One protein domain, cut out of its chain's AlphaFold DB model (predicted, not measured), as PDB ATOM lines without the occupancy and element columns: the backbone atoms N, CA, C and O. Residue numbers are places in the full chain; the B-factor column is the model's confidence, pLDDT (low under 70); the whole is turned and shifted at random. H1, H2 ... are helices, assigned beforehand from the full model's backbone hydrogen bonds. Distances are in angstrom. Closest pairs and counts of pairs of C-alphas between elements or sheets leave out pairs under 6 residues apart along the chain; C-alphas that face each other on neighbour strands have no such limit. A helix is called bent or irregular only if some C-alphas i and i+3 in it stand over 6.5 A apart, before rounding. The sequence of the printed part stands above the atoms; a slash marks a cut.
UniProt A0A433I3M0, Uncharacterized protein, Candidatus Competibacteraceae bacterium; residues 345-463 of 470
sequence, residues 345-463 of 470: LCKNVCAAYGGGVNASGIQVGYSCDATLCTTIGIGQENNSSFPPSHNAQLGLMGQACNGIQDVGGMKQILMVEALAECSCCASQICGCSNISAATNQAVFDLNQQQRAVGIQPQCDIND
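Overview. This is residues 345 to 463 of the 470 residues of an uncharacterized protein of Candidatus Competibacteraceae bacterium (UniProt A0A433I3M0). Three helices side by side, H2, H3 and H6, make a small bundle with H2 near the centre of the domain, and a cluster of H1, H4 and H5 sits at one end, joined through H1 to the start of H2. The short H7 packs on H2, and the long link of residues 376 to 389 loops out round the other end. The printed part has 119 residues with seven named helices, H1 to H7 in chain order, and no named strand; the class is all helix. It is compact, with a radius of gyration of the C-alphas of 13.5 A and spans of 39 by 31 by 22 A.

Arrangement. H1, residues 345 to 355, touches H4, residues 410 to 420, at a steep tilt of 45 degrees, opposite ways; the closest C-alphas, of Val 349 and Ile 413, are 5.4 A apart. H1 also touches H5, residues 426 to 429, with the C-alphas of Cys 350 and Ser 427 closest at 6.5 A. H4 and H5 touch, closest at the C-alphas of Glu 417 and Ala 426, 5.4 A. H2, residues 364 to 375, is the hub, touching four other helices. With residues 364 to 366 alone it touches H1, about perpendicular at 80 degrees, the C-alphas of Tyr 353 and Gly 365 closest at 5.0 A. H2 is irregular: C-alphas 370 and 373 are 7.3 A apart. H2 and H3, residues 390 to 400, are a helical hairpin that touches at a shallow tilt of 20 degrees, opposite ways; the C-alphas of Cys 368 and Ala 400 are closest, 4.8 A. H6, residues 437 to 452, touches H2 at a shallow tilt of 13 degrees, the same way, closest at the C-alphas of Ser 367 and Val 443, 5.4 A. H2, H3 and H6 form an up and down bundle, each running against the one before it in the chain. H7, residues 458 to 462, touches residues 370 to 374 of H2 alone, closest at the C-alphas of Ala 370 and Gln 458, 6.2 A. Every O i to N i+4 pair is within hydrogen-bond range in H1, H3, H4, H6 and H7, and 6 of 8 are in H2; H5 is too short for such a pair.

Along the chain. H1 begins at C-alpha 345, (18.999, -50.474, 39.085). H2 spans 15.8 A, and H6, the longest helix, spans 22.9 A from C-alpha 437 at (15.861, -31.343, 54.201). H7 ends at C-alpha 462, (-0.759, -38.460, 42.915).

Size, cuts and confidence. The C-alphas farthest apart, of Lys 347 and Ser 384, are 38.7 A apart. The printed part has no cut; the link from H2 to H3 is long. Mean pLDDT of the printed part is 87.4, with residues 345, 409, 411, 414 to 415 and 418 to 419 under 70.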
ATOM      1  N   LEU A 345      19.526 -51.591  39.868       65.94
ATOM      2  CA  LEU A 345      18.999 -50.474  39.085       65.94
ATOM      3  C   LEU A 345      18.451 -49.374  40.003       65.94
ATOM      4  O   LEU A 345      18.907 -48.237  39.915       65.94
ATOM      5  N   CYS A 346      17.574 -49.721  40.948       85.06
ATOM      6  CA  CYS A 346      17.002 -48.742  41.868       85.06
ATOM      7  C   CYS A 346      18.003 -48.167  42.867       85.06
ATOM      8  O   CYS A 346      17.955 -46.976  43.163       85.06
ATOM      9  N   LYS A 347      19.003 -48.945  43.296       86.62
ATOM     10  CA  LYS A 347      20.126 -48.402  44.079       86.62
ATOM     11  C   LYS A 347      20.887 -47.318  43.313       86.62
ATOM     12  O   LYS A 347      21.220 -46.286  43.893       86.62
ATOM     13  N   ASN A 348      21.131 -47.530  42.020       75.62
ATOM     14  CA  ASN A 348      21.806 -46.550  41.170       75.62
ATOM     15  C   ASN A 348      20.937 -45.312  40.920       75.62
ATOM     16  O   ASN A 348      21.457 -44.200  40.942       75.62
ATOM     17  N   VAL A 349      19.627 -45.496  40.731       87.69
ATOM     18  CA  VAL A 349      18.659 -44.395  40.633       87.69
ATOM     19  C   VAL A 349      18.682 -43.556  41.905       87.69
ATOM     20  O   VAL A 349      18.945 -42.360  41.837       87.69
ATOM     21  N   CYS A 350      18.523 -44.164  43.080       95.75
ATOM     22  CA  CYS A 350      18.548 -43.408  44.328       95.75
ATOM     23  C   CYS A 350      19.899 -42.727  44.562       95.75
ATOM     24  O   CYS A 350      19.932 -41.593  45.033       95.75
ATOM     25  N   ALA A 351      21.020 -43.348  44.183       89.75
ATOM     26  CA  ALA A 351      22.322 -42.686  44.221       89.75
ATOM     27  C   ALA A 351      22.387 -41.453  43.296       89.75
ATOM     28  O   ALA A 351      22.938 -40.432  43.702       89.75
ATOM     29  N   ALA A 352      21.789 -41.519  42.100       87.81
ATOM     30  CA  ALA A 352      21.708 -40.402  41.159       87.81
ATOM     31  C   ALA A 352      20.911 -39.220  41.738       87.81
ATOM     32  O   ALA A 352      21.434 -38.107  41.807       87.81
ATOM     33  N   TYR A 353      19.701 -39.476  42.251       94.75
ATOM     34  CA  TYR A 353      18.901 -38.459  42.948       94.75
ATOM     35  C   TYR A 353      19.608 -37.916  44.194       94.75
ATOM     36  O   TYR A 353      19.506 -36.738  44.511       94.75
ATOM     37  N   GLY A 354      20.352 -38.766  44.903       92.50
ATOM     38  CA  GLY A 354      21.057 -38.392  46.123       92.50
ATOM     39  C   GLY A 354      22.270 -37.495  45.906       92.50
ATOM     40  O   GLY A 354      22.518 -36.604  46.719       92.50
ATOM     41  N   GLY A 355      23.047 -37.781  44.858       85.69
ATOM     42  CA  GLY A 355      24.365 -37.192  44.623       85.69
ATOM     43  C   GLY A 355      24.382 -36.004  43.662       85.69
ATOM     44  O   GLY A 355      25.310 -35.201  43.725       85.69
ATOM     45  N   GLY A 356      23.384 -35.872  42.786       86.38
ATOM     46  CA  GLY A 356      23.290 -34.761  41.839       86.38
ATOM     47  C   GLY A 356      22.785 -33.485  42.504       86.38
ATOM     48  O   GLY A 356      21.582 -33.243  42.500       86.38
ATOM     49  N   VAL A 357      23.685 -32.677  43.073       91.75
ATOM     50  CA  VAL A 357      23.341 -31.410  43.737       91.75
ATOM     51  C   VAL A 357      23.817 -30.189  42.955       91.75
ATOM     52  O   VAL A 357      24.907 -30.197  42.388       91.75
ATOM     53  N   ASN A 358      23.026 -29.117  42.960       88.62
ATOM     54  CA  ASN A 358      23.454 -27.826  42.419       88.62
ATOM     55  C   ASN A 358      24.296 -27.025  43.432       88.62
ATOM     56  O   ASN A 358      24.542 -27.459  44.559       88.62
ATOM     57  N   ALA A 359      24.716 -25.817  43.041       86.81
ATOM     58  CA  ALA A 359      25.521 -24.926  43.883       86.81
ATOM     59  C   ALA A 359      24.850 -24.550  45.223       86.81
ATOM     60  O   ALA A 359      25.544 -24.207  46.177       86.81
ATOM     61  N   SER A 360      23.521 -24.645  45.307       88.38
ATOM     62  CA  SER A 360      22.735 -24.398  46.522       88.38
ATOM     63  C   SER A 360      22.529 -25.661  47.372       88.38
ATOM     64  O   SER A 360      21.808 -25.618  48.366       88.38
ATOM     65  N   GLY A 361      23.133 -26.793  46.994       92.25
ATOM     66  CA  GLY A 361      22.989 -28.071  47.694       92.25
ATOM     67  C   GLY A 361      21.636 -28.760  47.477       92.25
ATOM     68  O   GLY A 361      21.297 -29.676  48.229       92.25
ATOM     69  N   ILE A 362      20.859 -28.328  46.478       96.06
ATOM     70  CA  ILE A 362      19.568 -28.935  46.131       96.06
ATOM     71  C   ILE A 362      19.805 -30.127  45.216       96.06
ATOM     72  O   ILE A 362      20.503 -29.998  44.212       96.06
ATOM     73  N   GLN A 363      19.213 -31.269  45.559       96.62
ATOM     74  CA  GLN A 363      19.265 -32.486  44.756       96.62
ATOM     75  C   GLN A 363      18.383 -32.336  43.514       96.62
ATOM     76  O   GLN A 363      17.161 -32.482  43.578       96.62
ATOM     77  N   VAL A 364      19.022 -32.037  42.385       94.56
ATOM     78  CA  VAL A 364      18.369 -31.524  41.174       94.56
ATOM     79  C   VAL A 364      17.382 -32.521  40.580       94.56
ATOM     80  O   VAL A 364      16.356 -32.108  40.057       94.56
ATOM     81  N   GLY A 365      17.644 -33.828  40.692       93.31
ATOM     82  CA  GLY A 365      16.702 -34.847  40.222       93.31
ATOM     83  C   GLY A 365      15.329 -34.715  40.886       93.31
ATOM     84  O   GLY A 365      14.317 -34.693  40.202       93.31
ATOM     85  N   TYR A 366      15.285 -34.537  42.212       97.06
ATOM     86  CA  TYR A 366      14.015 -34.426  42.937       97.06
ATOM     87  C   TYR A 366      13.278 -33.126  42.619       97.06
ATOM     88  O   TYR A 366      12.063 -33.145  42.441       97.06
ATOM     89  N   SER A 367      13.993 -31.996  42.567       96.12
ATOM     90  CA  SER A 367      13.366 -30.712  42.244       96.12
ATOM     91  C   SER A 367      12.881 -30.671  40.800       96.12
ATOM     92  O   SER A 367      11.799 -30.151  40.547       96.12
ATOM     93  N   CYS A 368      13.647 -31.241  39.867       94.56
ATOM     94  CA  CYS A 368      13.279 -31.287  38.461       94.56
ATOM     95  C   CYS A 368      12.042 -32.161  38.246       94.56
ATOM     96  O   CYS A 368      11.072 -31.657  37.692       94.56
ATOM     97  N   ASP A 369      12.008 -33.392  38.763       94.81
ATOM     98  CA  ASP A 369      10.841 -34.273  38.628       94.81
ATOM     99  C   ASP A 369       9.561 -33.649  39.193       94.81
ATOM    100  O   ASP A 369       8.509 -33.688  38.556       94.81
ATOM    101  N   ALA A 370       9.658 -33.009  40.364       95.69
ATOM    102  CA  ALA A 370       8.504 -32.419  41.037       95.69
ATOM    103  C   ALA A 370       7.808 -31.347  40.182       95.69
ATOM    104  O   ALA A 370       6.598 -31.143  40.293       95.69
ATOM    105  N   THR A 371       8.575 -30.659  39.332       94.31
ATOM    106  CA  THR A 371       8.118 -29.476  38.600       94.31
ATOM    107  C   THR A 371       8.000 -29.700  37.098       94.31
ATOM    108  O   THR A 371       7.049 -29.207  36.496       94.31
ATOM    109  N   LEU A 372       8.931 -30.421  36.471       90.50
ATOM    110  CA  LEU A 372       9.055 -30.543  35.018       90.50
ATOM    111  C   LEU A 372       7.778 -31.103  34.389       90.50
ATOM    112  O   LEU A 372       7.137 -30.409  33.602       90.50
ATOM    113  N   CYS A 373       7.384 -32.320  34.767       89.00
ATOM    114  CA  CYS A 373       6.312 -33.055  34.096       89.00
ATOM    115  C   CYS A 373       4.955 -32.352  34.160       89.00
ATOM    116  O   CYS A 373       4.228 -32.278  33.171       89.00
ATOM    117  N   THR A 374       4.620 -31.767  35.305       91.50
ATOM    118  CA  THR A 374       3.366 -31.020  35.460       91.50
ATOM    119  C   THR A 374       3.421 -29.649  34.793       91.50
ATOM    120  O   THR A 374       2.409 -29.186  34.267       91.50
ATOM    121  N   THR A 375       4.600 -29.019  34.727       88.62
ATOM    122  CA  THR A 375       4.792 -27.742  34.015       88.62
ATOM    123  C   THR A 375       4.656 -27.894  32.503       88.62
ATOM    124  O   THR A 375       4.088 -27.013  31.862       88.62
ATOM    125  N   ILE A 376       5.102 -29.019  31.938       79.75
ATOM    126  CA  ILE A 376       4.918 -29.329  30.510       79.75
ATOM    127  C   ILE A 376       3.515 -29.889  30.200       79.75
ATOM    128  O   ILE A 376       3.165 -30.054  29.036       79.75
ATOM    129  N   GLY A 377       2.677 -30.128  31.213       81.19
ATOM    130  CA  GLY A 377       1.254 -30.442  31.037       81.19
ATOM    131  C   GLY A 377       0.842 -31.888  31.305       81.19
ATOM    132  O   GLY A 377      -0.328 -32.217  31.120       81.19
ATOM    133  N   ILE A 378       1.751 -32.750  31.768       83.94
ATOM    134  CA  ILE A 378       1.415 -34.129  32.146       83.94
ATOM    135  C   ILE A 378       0.538 -34.098  33.409       83.94
ATOM    136  O   ILE A 378       0.889 -33.455  34.402       83.94
ATOM    137  N   GLY A 379      -0.618 -34.771  33.374       84.62
ATOM    138  CA  GLY A 379      -1.561 -34.814  34.497       84.62
ATOM    139  C   GLY A 379      -2.445 -33.566  34.640       84.62
ATOM    140  O   GLY A 379      -3.130 -33.411  35.649       84.62
ATOM    141  N   GLN A 380      -2.427 -32.649  33.661       88.31
ATOM    142  CA  GLN A 380      -3.225 -31.412  33.679       88.31
ATOM    143  C   GLN A 380      -4.557 -31.538  32.920       88.31
ATOM    144  O   GLN A 380      -5.214 -30.537  32.645       88.31
ATOM    145  N   GLU A 381      -4.995 -32.749  32.560       81.44
ATOM    146  CA  GLU A 381      -6.093 -32.986  31.609       81.44
ATOM    147  C   GLU A 381      -7.440 -32.415  32.062       81.44
ATOM    148  O   GLU A 381      -8.314 -32.175  31.224       81.44
ATOM    149  N   ASN A 382      -7.597 -32.219  33.372       81.19
ATOM    150  CA  ASN A 382      -8.799 -31.698  34.017       81.19
ATOM    151  C   ASN A 382      -8.600 -30.288  34.604       81.19
ATOM    152  O   ASN A 382      -9.495 -29.772  35.274       81.19
ATOM    153  N   ASN A 383      -7.446 -29.657  34.368       81.75
ATOM    154  CA  ASN A 383      -7.122 -28.342  34.903       81.75
ATOM    155  C   ASN A 383      -7.465 -27.239  33.889       81.75
ATOM    156  O   ASN A 383      -6.731 -26.989  32.937       81.75
ATOM    157  N   SER A 384      -8.567 -26.525  34.127       85.75
ATOM    158  CA  SER A 384      -9.020 -25.425  33.261       85.75
ATOM    159  C   SER A 384      -8.105 -24.194  33.258       85.75
ATOM    160  O   SER A 384      -8.293 -23.307  32.431       85.75
ATOM    161  N   SER A 385      -7.169 -24.102  34.206       80.75
ATOM    162  CA  SER A 385      -6.236 -22.974  34.346       80.75
ATOM    163  C   SER A 385      -4.915 -23.199  33.601       80.75
ATOM    164  O   SER A 385      -4.070 -22.307  33.573       80.75
ATOM    165  N   PHE A 386      -4.733 -24.378  33.004       83.69
ATOM    166  CA  PHE A 386      -3.571 -24.729  32.196       83.69
ATOM    167  C   PHE A 386      -3.828 -24.423  30.699       83.69
ATOM    168  O   PHE A 386      -4.951 -24.633  30.233       83.69
ATOM    169  N   PRO A 387      -2.822 -23.978  29.912       80.50
ATOM    170  CA  PRO A 387      -1.435 -23.717  30.300       80.50
ATOM    171  C   PRO A 387      -1.220 -22.315  30.898       80.50
ATOM    172  O   PRO A 387      -1.849 -21.347  30.463       80.50
ATOM    173  N   PRO A 388      -0.271 -22.157  31.839       81.56
ATOM    174  CA  PRO A 388       0.188 -20.838  32.258       81.56
ATOM    175  C   PRO A 388       1.018 -20.162  31.158       81.56
ATOM    176  O   PRO A 388       1.395 -20.779  30.160       81.56
ATOM    177  N   SER A 389       1.386 -18.893  31.368       80.00
ATOM    178  CA  SER A 389       2.253 -18.172  30.425       80.00
ATOM    179  C   SER A 389       3.585 -18.897  30.185       80.00
ATOM    180  O   SER A 389       4.179 -19.442  31.117       80.00
ATOM    181  N   HIS A 390       4.100 -18.837  28.956       75.38
ATOM    182  CA  HIS A 390       5.360 -19.488  28.585       75.38
ATOM    183  C   HIS A 390       6.547 -19.056  29.467       75.38
ATOM    184  O   HIS A 390       7.334 -19.890  29.906       75.38
ATOM    185  N   ASN A 391       6.629 -17.768  29.824       74.62
ATOM    186  CA  ASN A 391       7.663 -17.259  30.732       74.62
ATOM    187  C   ASN A 391       7.587 -17.886  32.131       74.62
ATOM    188  O   ASN A 391       8.621 -18.123  32.749       74.62
ATOM    189  N   ALA A 392       6.378 -18.162  32.631       79.50
ATOM    190  CA  ALA A 392       6.205 -18.845  33.909       79.50
ATOM    191  C   ALA A 392       6.688 -20.301  33.832       79.50
ATOM    192  O   ALA A 392       7.374 -20.754  34.743       79.50
ATOM    193  N   GLN A 393       6.397 -21.002  32.731       79.00
ATOM    194  CA  GLN A 393       6.872 -22.373  32.509       79.00
ATOM    195  C   GLN A 393       8.403 -22.432  32.458       79.00
ATOM    196  O   GLN A 393       9.017 -23.196  33.199       79.00
ATOM    197  N   LEU A 394       9.030 -21.562  31.655       73.25
ATOM    198  CA  LEU A 394      10.490 -21.471  31.556       73.25
ATOM    199  C   LEU A 394      11.144 -21.091  32.887       73.25
ATOM    200  O   LEU A 394      12.183 -21.647  33.235       73.25
ATOM    201  N   GLY A 395      10.544 -20.162  33.638       80.06
ATOM    202  CA  GLY A 395      11.040 -19.758  34.954       80.06
ATOM    203  C   GLY A 395      11.035 -20.915  35.952       80.06
ATOM    204  O   GLY A 395      12.055 -21.182  36.586       80.06
ATOM    205  N   LEU A 396       9.917 -21.644  36.033       87.94
ATOM    206  CA  LEU A 396       9.769 -22.817  36.895       87.94
ATOM    207  C   LEU A 396      10.753 -23.929  36.519       87.94
ATOM    208  O   LEU A 396      11.492 -24.406  37.377       87.94
ATOM    209  N   MET A 397      10.814 -24.303  35.239       85.94
ATOM    210  CA  MET A 397      11.722 -25.348  34.753       85.94
ATOM    211  C   MET A 397      13.191 -24.956  34.942       85.94
ATOM    212  O   MET A 397      13.991 -25.759  35.419       85.94
ATOM    213  N   GLY A 398      13.549 -23.710  34.620       78.81
ATOM    214  CA  GLY A 398      14.909 -23.198  34.768       78.81
ATOM    215  C   GLY A 398      15.376 -23.148  36.222       78.81
ATOM    216  O   GLY A 398      16.555 -23.379  36.490       78.81
ATOM    217  N   GLN A 399      14.464 -22.889  37.163       89.94
ATOM    218  CA  GLN A 399      14.743 -22.945  38.596       89.94
ATOM    219  C   GLN A 399      14.845 -24.390  39.102       89.94
ATOM    220  O   GLN A 399      15.810 -24.736  39.783       89.94
ATOM    221  N   ALA A 400      13.868 -25.234  38.768       91.88
ATOM    222  CA  ALA A 400      13.748 -26.596  39.282       91.88
ATOM    223  C   ALA A 400      14.834 -27.546  38.758       91.88
ATOM    224  O   ALA A 400      15.363 -28.361  39.515       91.88
ATOM    225  N   CYS A 401      15.194 -27.420  37.482       88.38
ATOM    226  CA  CYS A 401      16.148 -28.291  36.795       88.38
ATOM    227  C   CYS A 401      17.542 -27.653  36.655       88.38
ATOM    228  O   CYS A 401      18.360 -28.092  35.845       88.38
ATOM    229  N   ASN A 402      17.843 -26.603  37.427       85.88
ATOM    230  CA  ASN A 402      19.146 -25.947  37.378       85.88
ATOM    231  C   ASN A 402      20.269 -26.913  37.797       85.88
ATOM    232  O   ASN A 402      20.311 -27.348  38.949       85.88
ATOM    233  N   GLY A 403      21.191 -27.216  36.877       79.06
ATOM    234  CA  GLY A 403      22.284 -28.166  37.113       79.06
ATOM    235  C   GLY A 403      21.962 -29.608  36.711       79.06
ATOM    236  O   GLY A 403      22.752 -30.505  36.992       79.06
ATOM    237  N   ILE A 404      20.824 -29.857  36.047       80.88
ATOM    238  CA  ILE A 404      20.402 -31.211  35.654       80.88
ATOM    239  C   ILE A 404      21.422 -31.891  34.728       80.88
ATOM    240  O   ILE A 404      21.609 -33.105  34.795       80.88
ATOM    241  N   GLN A 405      22.139 -31.110  33.914       73.88
ATOM    242  CA  GLN A 405      23.187 -31.603  33.020       73.88
ATOM    243  C   GLN A 405      24.372 -32.242  33.762       73.88
ATOM    244  O   GLN A 405      25.061 -33.088  33.193       73.88
ATOM    245  N   ASP A 406      24.583 -31.868  35.027       76.19
ATOM    246  CA  ASP A 406      25.690 -32.338  35.862       76.19
ATOM    247  C   ASP A 406      25.291 -33.548  36.731       76.19
ATOM    248  O   ASP A 406      26.124 -34.133  37.430       76.19
ATOM    249  N   VAL A 407      24.022 -33.976  36.674       75.19
ATOM    250  CA  VAL A 407      23.527 -35.135  37.424       75.19
ATOM    251  C   VAL A 407      24.039 -36.435  36.798       75.19
ATOM    252  O   VAL A 407      23.587 -36.898  35.747       75.19
ATOM    253  N   GLY A 408      24.980 -37.077  37.491       71.31
ATOM    254  CA  GLY A 408      25.416 -38.438  37.182       71.31
ATOM    255  C   GLY A 408      24.299 -39.465  37.408       71.31
ATOM    256  O   GLY A 408      23.435 -39.288  38.258       71.31
ATOM    257  N   GLY A 409      24.305 -40.566  36.651       69.88
ATOM    258  CA  GLY A 409      23.319 -41.648  36.828       69.88
ATOM    259  C   GLY A 409      21.930 -41.359  36.243       69.88
ATOM    260  O   GLY A 409      21.004 -42.156  36.368       69.88
ATOM    261  N   MET A 410      21.797 -40.252  35.516       73.06
ATOM    262  CA  MET A 410      20.559 -39.852  34.860       73.06
ATOM    263  C   MET A 410      20.071 -40.966  33.901       73.06
ATOM    264  O   MET A 410      18.877 -41.139  33.695       73.06
ATOM    265  N   LYS A 411      20.967 -41.765  33.280       59.03
ATOM    266  CA  LYS A 411      20.571 -42.802  32.293       59.03
ATOM    267  C   LYS A 411      19.697 -43.881  32.939       59.03
ATOM    268  O   LYS A 411      18.790 -44.393  32.300       59.03
ATOM    269  N   GLN A 412      19.979 -44.193  34.197       70.12
ATOM    270  CA  GLN A 412      19.258 -45.165  35.002       70.12
ATOM    271  C   GLN A 412      17.883 -44.636  35.414       70.12
ATOM    272  O   GLN A 412      16.939 -45.416  35.431       70.12
ATOM    273  N   ILE A 413      17.773 -43.330  35.685       77.56
ATOM    274  CA  ILE A 413      16.501 -42.652  35.979       77.56
ATOM    275  C   ILE A 413      15.537 -42.874  34.816       77.56
ATOM    276  O   ILE A 413      14.553 -43.588  34.966       77.56
ATOM    277  N   LEU A 414      15.909 -42.430  33.616       68.44
ATOM    278  CA  LEU A 414      15.034 -42.586  32.452       68.44
ATOM    279  C   LEU A 414      14.839 -44.030  32.004       68.44
ATOM    280  O   LEU A 414      13.852 -44.336  31.350       68.44
ATOM    281  N   MET A 415      15.769 -44.928  32.332       55.97
ATOM    282  CA  MET A 415      15.552 -46.354  32.109       55.97
ATOM    283  C   MET A 415      14.419 -46.880  32.991       55.97
ATOM    284  O   MET A 415      13.587 -47.632  32.499       55.97
ATOM    285  N   VAL A 416      14.360 -46.487  34.268       73.44
ATOM    286  CA  VAL A 416      13.249 -46.861  35.155       73.44
ATOM    287  C   VAL A 416      11.939 -46.264  34.665       73.44
ATOM    288  O   VAL A 416      10.951 -46.982  34.608       73.44
ATOM    289  N   GLU A 417      11.934 -45.000  34.261       83.25
ATOM    290  CA  GLU A 417      10.730 -44.331  33.761       83.25
ATOM    291  C   GLU A 417      10.214 -44.939  32.459       83.25
ATOM    292  O   GLU A 417       9.022 -45.201  32.325       83.25
ATOM    293  N   ALA A 418      11.122 -45.271  31.538       65.81
ATOM    294  CA  ALA A 418      10.771 -45.964  30.305       65.81
ATOM    295  C   ALA A 418      10.237 -47.376  30.577       65.81
ATOM    296  O   ALA A 418       9.229 -47.760  29.998       65.81
ATOM    297  N   LEU A 419      10.876 -48.141  31.473       60.88
ATOM    298  CA  LEU A 419      10.396 -49.475  31.857       60.88
ATOM    299  C   LEU A 419       9.026 -49.409  32.536       60.88
ATOM    300  O   LEU A 419       8.178 -50.268  32.313       60.88
ATOM    301  N   ALA A 420       8.828 -48.409  33.391       75.81
ATOM    302  CA  ALA A 420       7.608 -48.226  34.161       75.81
ATOM    303  C   ALA A 420       6.477 -47.551  33.380       75.81
ATOM    304  O   ALA A 420       5.328 -47.597  33.839       75.81
ATOM    305  N   GLU A 421       6.793 -46.981  32.217       76.69
ATOM    306  CA  GLU A 421       5.882 -46.215  31.368       76.69
ATOM    307  C   GLU A 421       5.244 -45.050  32.139       76.69
ATOM    308  O   GLU A 421       4.033 -44.826  32.084       76.69
ATOM    309  N   CYS A 422       6.057 -44.319  32.901       88.38
ATOM    310  CA  CYS A 422       5.636 -43.113  33.608       88.38
ATOM    311  C   CYS A 422       6.693 -42.017  33.495       88.38
ATOM    312  O   CYS A 422       7.846 -42.297  33.197       88.38
ATOM    313  N   SER A 423       6.280 -40.775  33.710       90.81
ATOM    314  CA  SER A 423       7.127 -39.582  33.688       90.81
ATOM    315  C   SER A 423       7.354 -39.069  35.111       90.81
ATOM    316  O   SER A 423       6.434 -39.152  35.935       90.81
ATOM    317  N   CYS A 424       8.542 -38.526  35.389       93.88
ATOM    318  CA  CYS A 424       8.946 -37.979  36.690       93.88
ATOM    319  C   CYS A 424       8.579 -38.896  37.874       93.88
ATOM    320  O   CYS A 424       7.943 -38.481  38.850       93.88
ATOM    321  N   CYS A 425       8.881 -40.188  37.750       95.06
ATOM    322  CA  CYS A 425       8.377 -41.234  38.646       95.06
ATOM    323  C   CYS A 425       9.461 -42.174  39.183       95.06
ATOM    324  O   CYS A 425       9.193 -42.982  40.083       95.06
ATOM    325  N   ALA A 426      10.685 -42.115  38.648       92.75
ATOM    326  CA  ALA A 426      11.720 -43.095  38.975       92.75
ATOM    327  C   ALA A 426      12.095 -43.098  40.459       92.75
ATOM    328  O   ALA A 426      12.288 -44.170  41.039       92.75
ATOM    329  N   SER A 427      12.177 -41.925  41.094       96.50
ATOM    330  CA  SER A 427      12.500 -41.843  42.524       96.50
ATOM    331  C   SER A 427      11.437 -42.505  43.409       96.50
ATOM    332  O   SER A 427      11.783 -43.162  44.394       96.50
ATOM    333  N   GLN A 428      10.159 -42.405  43.038       96.00
ATOM    334  CA  GLN A 428       9.048 -43.032  43.754       96.00
ATOM    335  C   GLN A 428       9.026 -44.543  43.528       96.00
ATOM    336  O   GLN A 428       8.924 -45.297  44.494       96.00
ATOM    337  N   ILE A 429       9.179 -44.992  42.277       93.75
ATOM    338  CA  ILE A 429       9.214 -46.422  41.929       93.75
ATOM    339  C   ILE A 429      10.347 -47.134  42.657       93.75
ATOM    340  O   ILE A 429      10.167 -48.227  43.192       93.75
ATOM    341  N   CYS A 430      11.512 -46.495  42.712       94.25
ATOM    342  CA  CYS A 430      12.674 -47.042  43.387       94.25
ATOM    343  C   CYS A 430      12.673 -46.849  44.907       94.25
ATOM    344  O   CYS A 430      13.605 -47.305  45.568       94.25
ATOM    345  N   GLY A 431      11.651 -46.200  45.477       95.00
ATOM    346  CA  GLY A 431      11.538 -45.992  46.920       95.00
ATOM    347  C   GLY A 431      12.689 -45.169  47.505       95.00
ATOM    348  O   GLY A 431      13.156 -45.441  48.615       95.00
ATOM    349  N   CYS A 432      13.191 -44.188  46.755       96.19
ATOM    350  CA  CYS A 432      14.329 -43.391  47.182       96.19
ATOM    351  C   CYS A 432      13.958 -42.505  48.381       96.19
ATOM    352  O   CYS A 432      13.007 -41.733  48.343       96.19
ATOM    353  N   SER A 433      14.728 -42.627  49.464       93.50
ATOM    354  CA  SER A 433      14.474 -41.959  50.754       93.50
ATOM    355  C   SER A 433      15.590 -40.997  51.169       93.50
ATOM    356  O   SER A 433      15.603 -40.480  52.281       93.50
ATOM    357  N   ASN A 434      16.541 -40.744  50.275       94.19
ATOM    358  CA  ASN A 434      17.720 -39.920  50.521       94.19
ATOM    359  C   ASN A 434      17.533 -38.444  50.135       94.19
ATOM    360  O   ASN A 434      18.524 -37.743  49.921       94.19
ATOM    361  N   ILE A 435      16.285 -37.982  50.033       95.69
ATOM    362  CA  ILE A 435      15.980 -36.572  49.802       95.69
ATOM    363  C   ILE A 435      16.399 -35.734  51.022       95.69
ATOM    364  O   ILE A 435      16.073 -36.057  52.166       95.69
ATOM    365  N   SER A 436      17.166 -34.669  50.798       95.38
ATOM    366  CA  SER A 436      17.653 -33.804  51.870       95.38
ATOM    367  C   SER A 436      16.560 -32.857  52.370       95.38
ATOM    368  O   SER A 436      15.628 -32.513  51.647       95.38
ATOM    369  N   ALA A 437      16.706 -32.382  53.607       95.06
ATOM    370  CA  ALA A 437      15.861 -31.343  54.201       95.06
ATOM    371  C   ALA A 437      15.718 -30.104  53.295       95.06
ATOM    372  O   ALA A 437      14.606 -29.667  53.005       95.06
ATOM    373  N   ALA A 438      16.845 -29.592  52.790       95.25
ATOM    374  CA  ALA A 438      16.871 -28.435  51.900       95.25
ATOM    375  C   ALA A 438      16.146 -28.706  50.572       95.25
ATOM    376  O   ALA A 438      15.400 -27.856  50.092       95.25
ATOM    377  N   THR A 439      16.316 -29.902  50.002       96.94
ATOM    378  CA  THR A 439      15.610 -30.296  48.774       96.94
ATOM    379  C   THR A 439      14.110 -30.434  49.023       96.94
ATOM    380  O   THR A 439      13.321 -29.962  48.212       96.94
ATOM    381  N   ASN A 440      13.695 -31.008  50.156       96.50
ATOM    382  CA  ASN A 440      12.282 -31.098  50.535       96.50
ATOM    383  C   ASN A 440      11.618 -29.722  50.655       96.50
ATOM    384  O   ASN A 440      10.488 -29.562  50.191       96.50
ATOM    385  N   GLN A 441      12.310 -28.736  51.233       96.94
ATOM    386  CA  GLN A 441      11.815 -27.359  51.264       96.94
ATOM    387  C   GLN A 441      11.730 -26.770  49.850       96.94
ATOM    388  O   GLN A 441      10.707 -26.203  49.485       96.94
ATOM    389  N   ALA A 442      12.767 -26.948  49.027       96.88
ATOM    390  CA  ALA A 442      12.774 -26.426  47.661       96.88
ATOM    391  C   ALA A 442      11.636 -27.011  46.807       96.88
ATOM    392  O   ALA A 442      10.980 -26.278  46.072       96.88
ATOM    393  N   VAL A 443      11.363 -28.311  46.936       98.06
ATOM    394  CA  VAL A 443      10.223 -28.977  46.288       98.06
ATOM    395  C   VAL A 443       8.896 -28.399  46.788       98.06
ATOM    396  O   VAL A 443       8.010 -28.118  45.984       98.06
ATOM    397  N   PHE A 444       8.756 -28.156  48.096       98.00
ATOM    398  CA  PHE A 444       7.564 -27.508  48.645       98.00
ATOM    399  C   PHE A 444       7.354 -26.110  48.044       98.00
ATOM    400  O   PHE A 444       6.255 -25.800  47.579       98.00
ATOM    401  N   ASP A 445       8.407 -25.292  47.995       97.75
ATOM    402  CA  ASP A 445       8.358 -23.932  47.452       97.75
ATOM    403  C   ASP A 445       8.022 -23.931  45.953       97.75
ATOM    404  O   ASP A 445       7.223 -23.110  45.496       97.75
ATOM    405  N   LEU A 446       8.589 -24.863  45.180       98.00
ATOM    406  CA  LEU A 446       8.278 -25.044  43.760       98.00
ATOM    407  C   LEU A 446       6.815 -25.446  43.551       98.00
ATOM    408  O   LEU A 446       6.131 -24.840  42.727       98.00
ATOM    409  N   ASN A 447       6.290 -26.369  44.360       98.25
ATOM    410  CA  ASN A 447       4.877 -26.742  44.315       98.25
ATOM    411  C   ASN A 447       3.963 -25.535  44.596       98.25
ATOM    412  O   ASN A 447       2.912 -25.392  43.969       98.25
ATOM    413  N   GLN A 448       4.334 -24.636  45.518       97.88
ATOM    414  CA  GLN A 448       3.577 -23.395  45.743       97.88
ATOM    415  C   GLN A 448       3.626 -22.461  44.528       97.88
ATOM    416  O   GLN A 448       2.601 -21.896  44.146       97.88
ATOM    417  N   GLN A 449       4.790 -22.324  43.890       97.62
ATOM    418  CA  GLN A 449       4.938 -21.493  42.693       97.62
ATOM    419  C   GLN A 449       4.136 -22.041  41.506       97.62
ATOM    420  O   GLN A 449       3.503 -21.263  40.794       97.62
ATOM    421  N   GLN A 450       4.092 -23.365  41.326       97.62
ATOM    422  CA  GLN A 450       3.256 -24.013  40.314       97.62
ATOM    423  C   GLN A 450       1.772 -23.697  40.527       97.62
ATOM    424  O   GLN A 450       1.106 -23.221  39.604       97.62
ATOM    425  N   ARG A 451       1.274 -23.840  41.762       97.19
ATOM    426  CA  ARG A 451      -0.111 -23.473  42.104       97.19
ATOM    427  C   ARG A 451      -0.395 -21.997  41.842       97.19
ATOM    428  O   ARG A 451      -1.453 -21.665  41.312       97.19
ATOM    429  N   ALA A 452       0.550 -21.112  42.163       96.69
ATOM    430  CA  ALA A 452       0.403 -19.670  41.966       96.69
ATOM    431  C   ALA A 452       0.231 -19.268  40.492       96.69
ATOM    432  O   ALA A 452      -0.379 -18.237  40.210       96.69
ATOM    433  N   VAL A 453       0.735 -20.077  39.557       93.44
ATOM    434  CA  VAL A 453       0.563 -19.853  38.115       93.44
ATOM    435  C   VAL A 453      -0.523 -20.732  37.494       93.44
ATOM    436  O   VAL A 453      -0.738 -20.656  36.293       93.44
ATOM    437  N   GLY A 454      -1.245 -21.525  38.290       92.62
ATOM    438  CA  GLY A 454      -2.354 -22.355  37.814       92.62
ATOM    439  C   GLY A 454      -1.959 -23.748  37.317       92.62
ATOM    440  O   GLY A 454      -2.767 -24.383  36.648       92.62
ATOM    441  N   ILE A 455      -0.762 -24.247  37.644       95.31
ATOM    442  CA  ILE A 455      -0.368 -25.652  37.436       95.31
ATOM    443  C   ILE A 455      -0.738 -26.466  38.683       95.31
ATOM    444  O   ILE A 455      -0.427 -26.049  39.801       95.31
ATOM    445  N   GLN A 456      -1.347 -27.643  38.508       96.50
ATOM    446  CA  GLN A 456      -1.453 -28.633  39.584       96.50
ATOM    447  C   GLN A 456      -0.126 -29.400  39.704       96.50
ATOM    448  O   GLN A 456       0.227 -30.114  38.767       96.50
ATOM    449  N   PRO A 457       0.635 -29.271  40.804       97.06
ATOM    450  CA  PRO A 457       1.861 -30.037  40.997       97.06
ATOM    451  C   PRO A 457       1.574 -31.534  41.146       97.06
ATOM    452  O   PRO A 457       0.458 -31.939  41.470       97.06
ATOM    453  N   GLN A 458       2.608 -32.361  40.976       95.50
ATOM    454  CA  GLN A 458       2.496 -33.821  41.069       95.50
ATOM    455  C   GLN A 458       1.956 -34.263  42.437       95.50
ATOM    456  O   GLN A 458       1.127 -35.167  42.514       95.50
ATOM    457  N   CYS A 459       2.309 -33.526  43.492       96.69
ATOM    458  CA  CYS A 459       1.746 -33.691  44.828       96.69
ATOM    459  C   CYS A 459       0.215 -33.660  44.851       96.69
ATOM    460  O   CYS A 459      -0.398 -34.484  45.514       96.69
ATOM    461  N   ASP A 460      -0.408 -32.750  44.101       95.88
ATOM    462  CA  ASP A 460      -1.865 -32.600  44.097       95.88
ATOM    463  C   ASP A 460      -2.549 -33.663  43.219       95.88
ATOM    464  O   ASP A 460      -3.758 -33.862  43.326       95.88
ATOM    465  N   ILE A 461      -1.792 -34.324  42.335       94.19
ATOM    466  CA  ILE A 461      -2.305 -35.302  41.368       94.19
ATOM    467  C   ILE A 461      -2.185 -36.731  41.899       94.19
ATOM    468  O   ILE A 461      -3.114 -37.521  41.739       94.19
ATOM    469  N   ASN A 462      -1.048 -37.085  42.500       94.12
ATOM    470  CA  ASN A 462      -0.759 -38.460  42.915       94.12
ATOM    471  C   ASN A 462      -0.039 -38.577  44.270       94.12
ATOM    472  O   ASN A 462       0.513 -39.637  44.559       94.12
ATOM    473  N   ASP A 463      -0.040 -37.521  45.092       94.88
ATOM    474  CA  ASP A 463       0.566 -37.487  46.434       94.88
ATOM    475  C   ASP A 463       2.081 -37.771  46.465       94.88
ATOM    476  O   ASP A 463       2.641 -38.178  47.489       94.88
TER     477      ASP A 463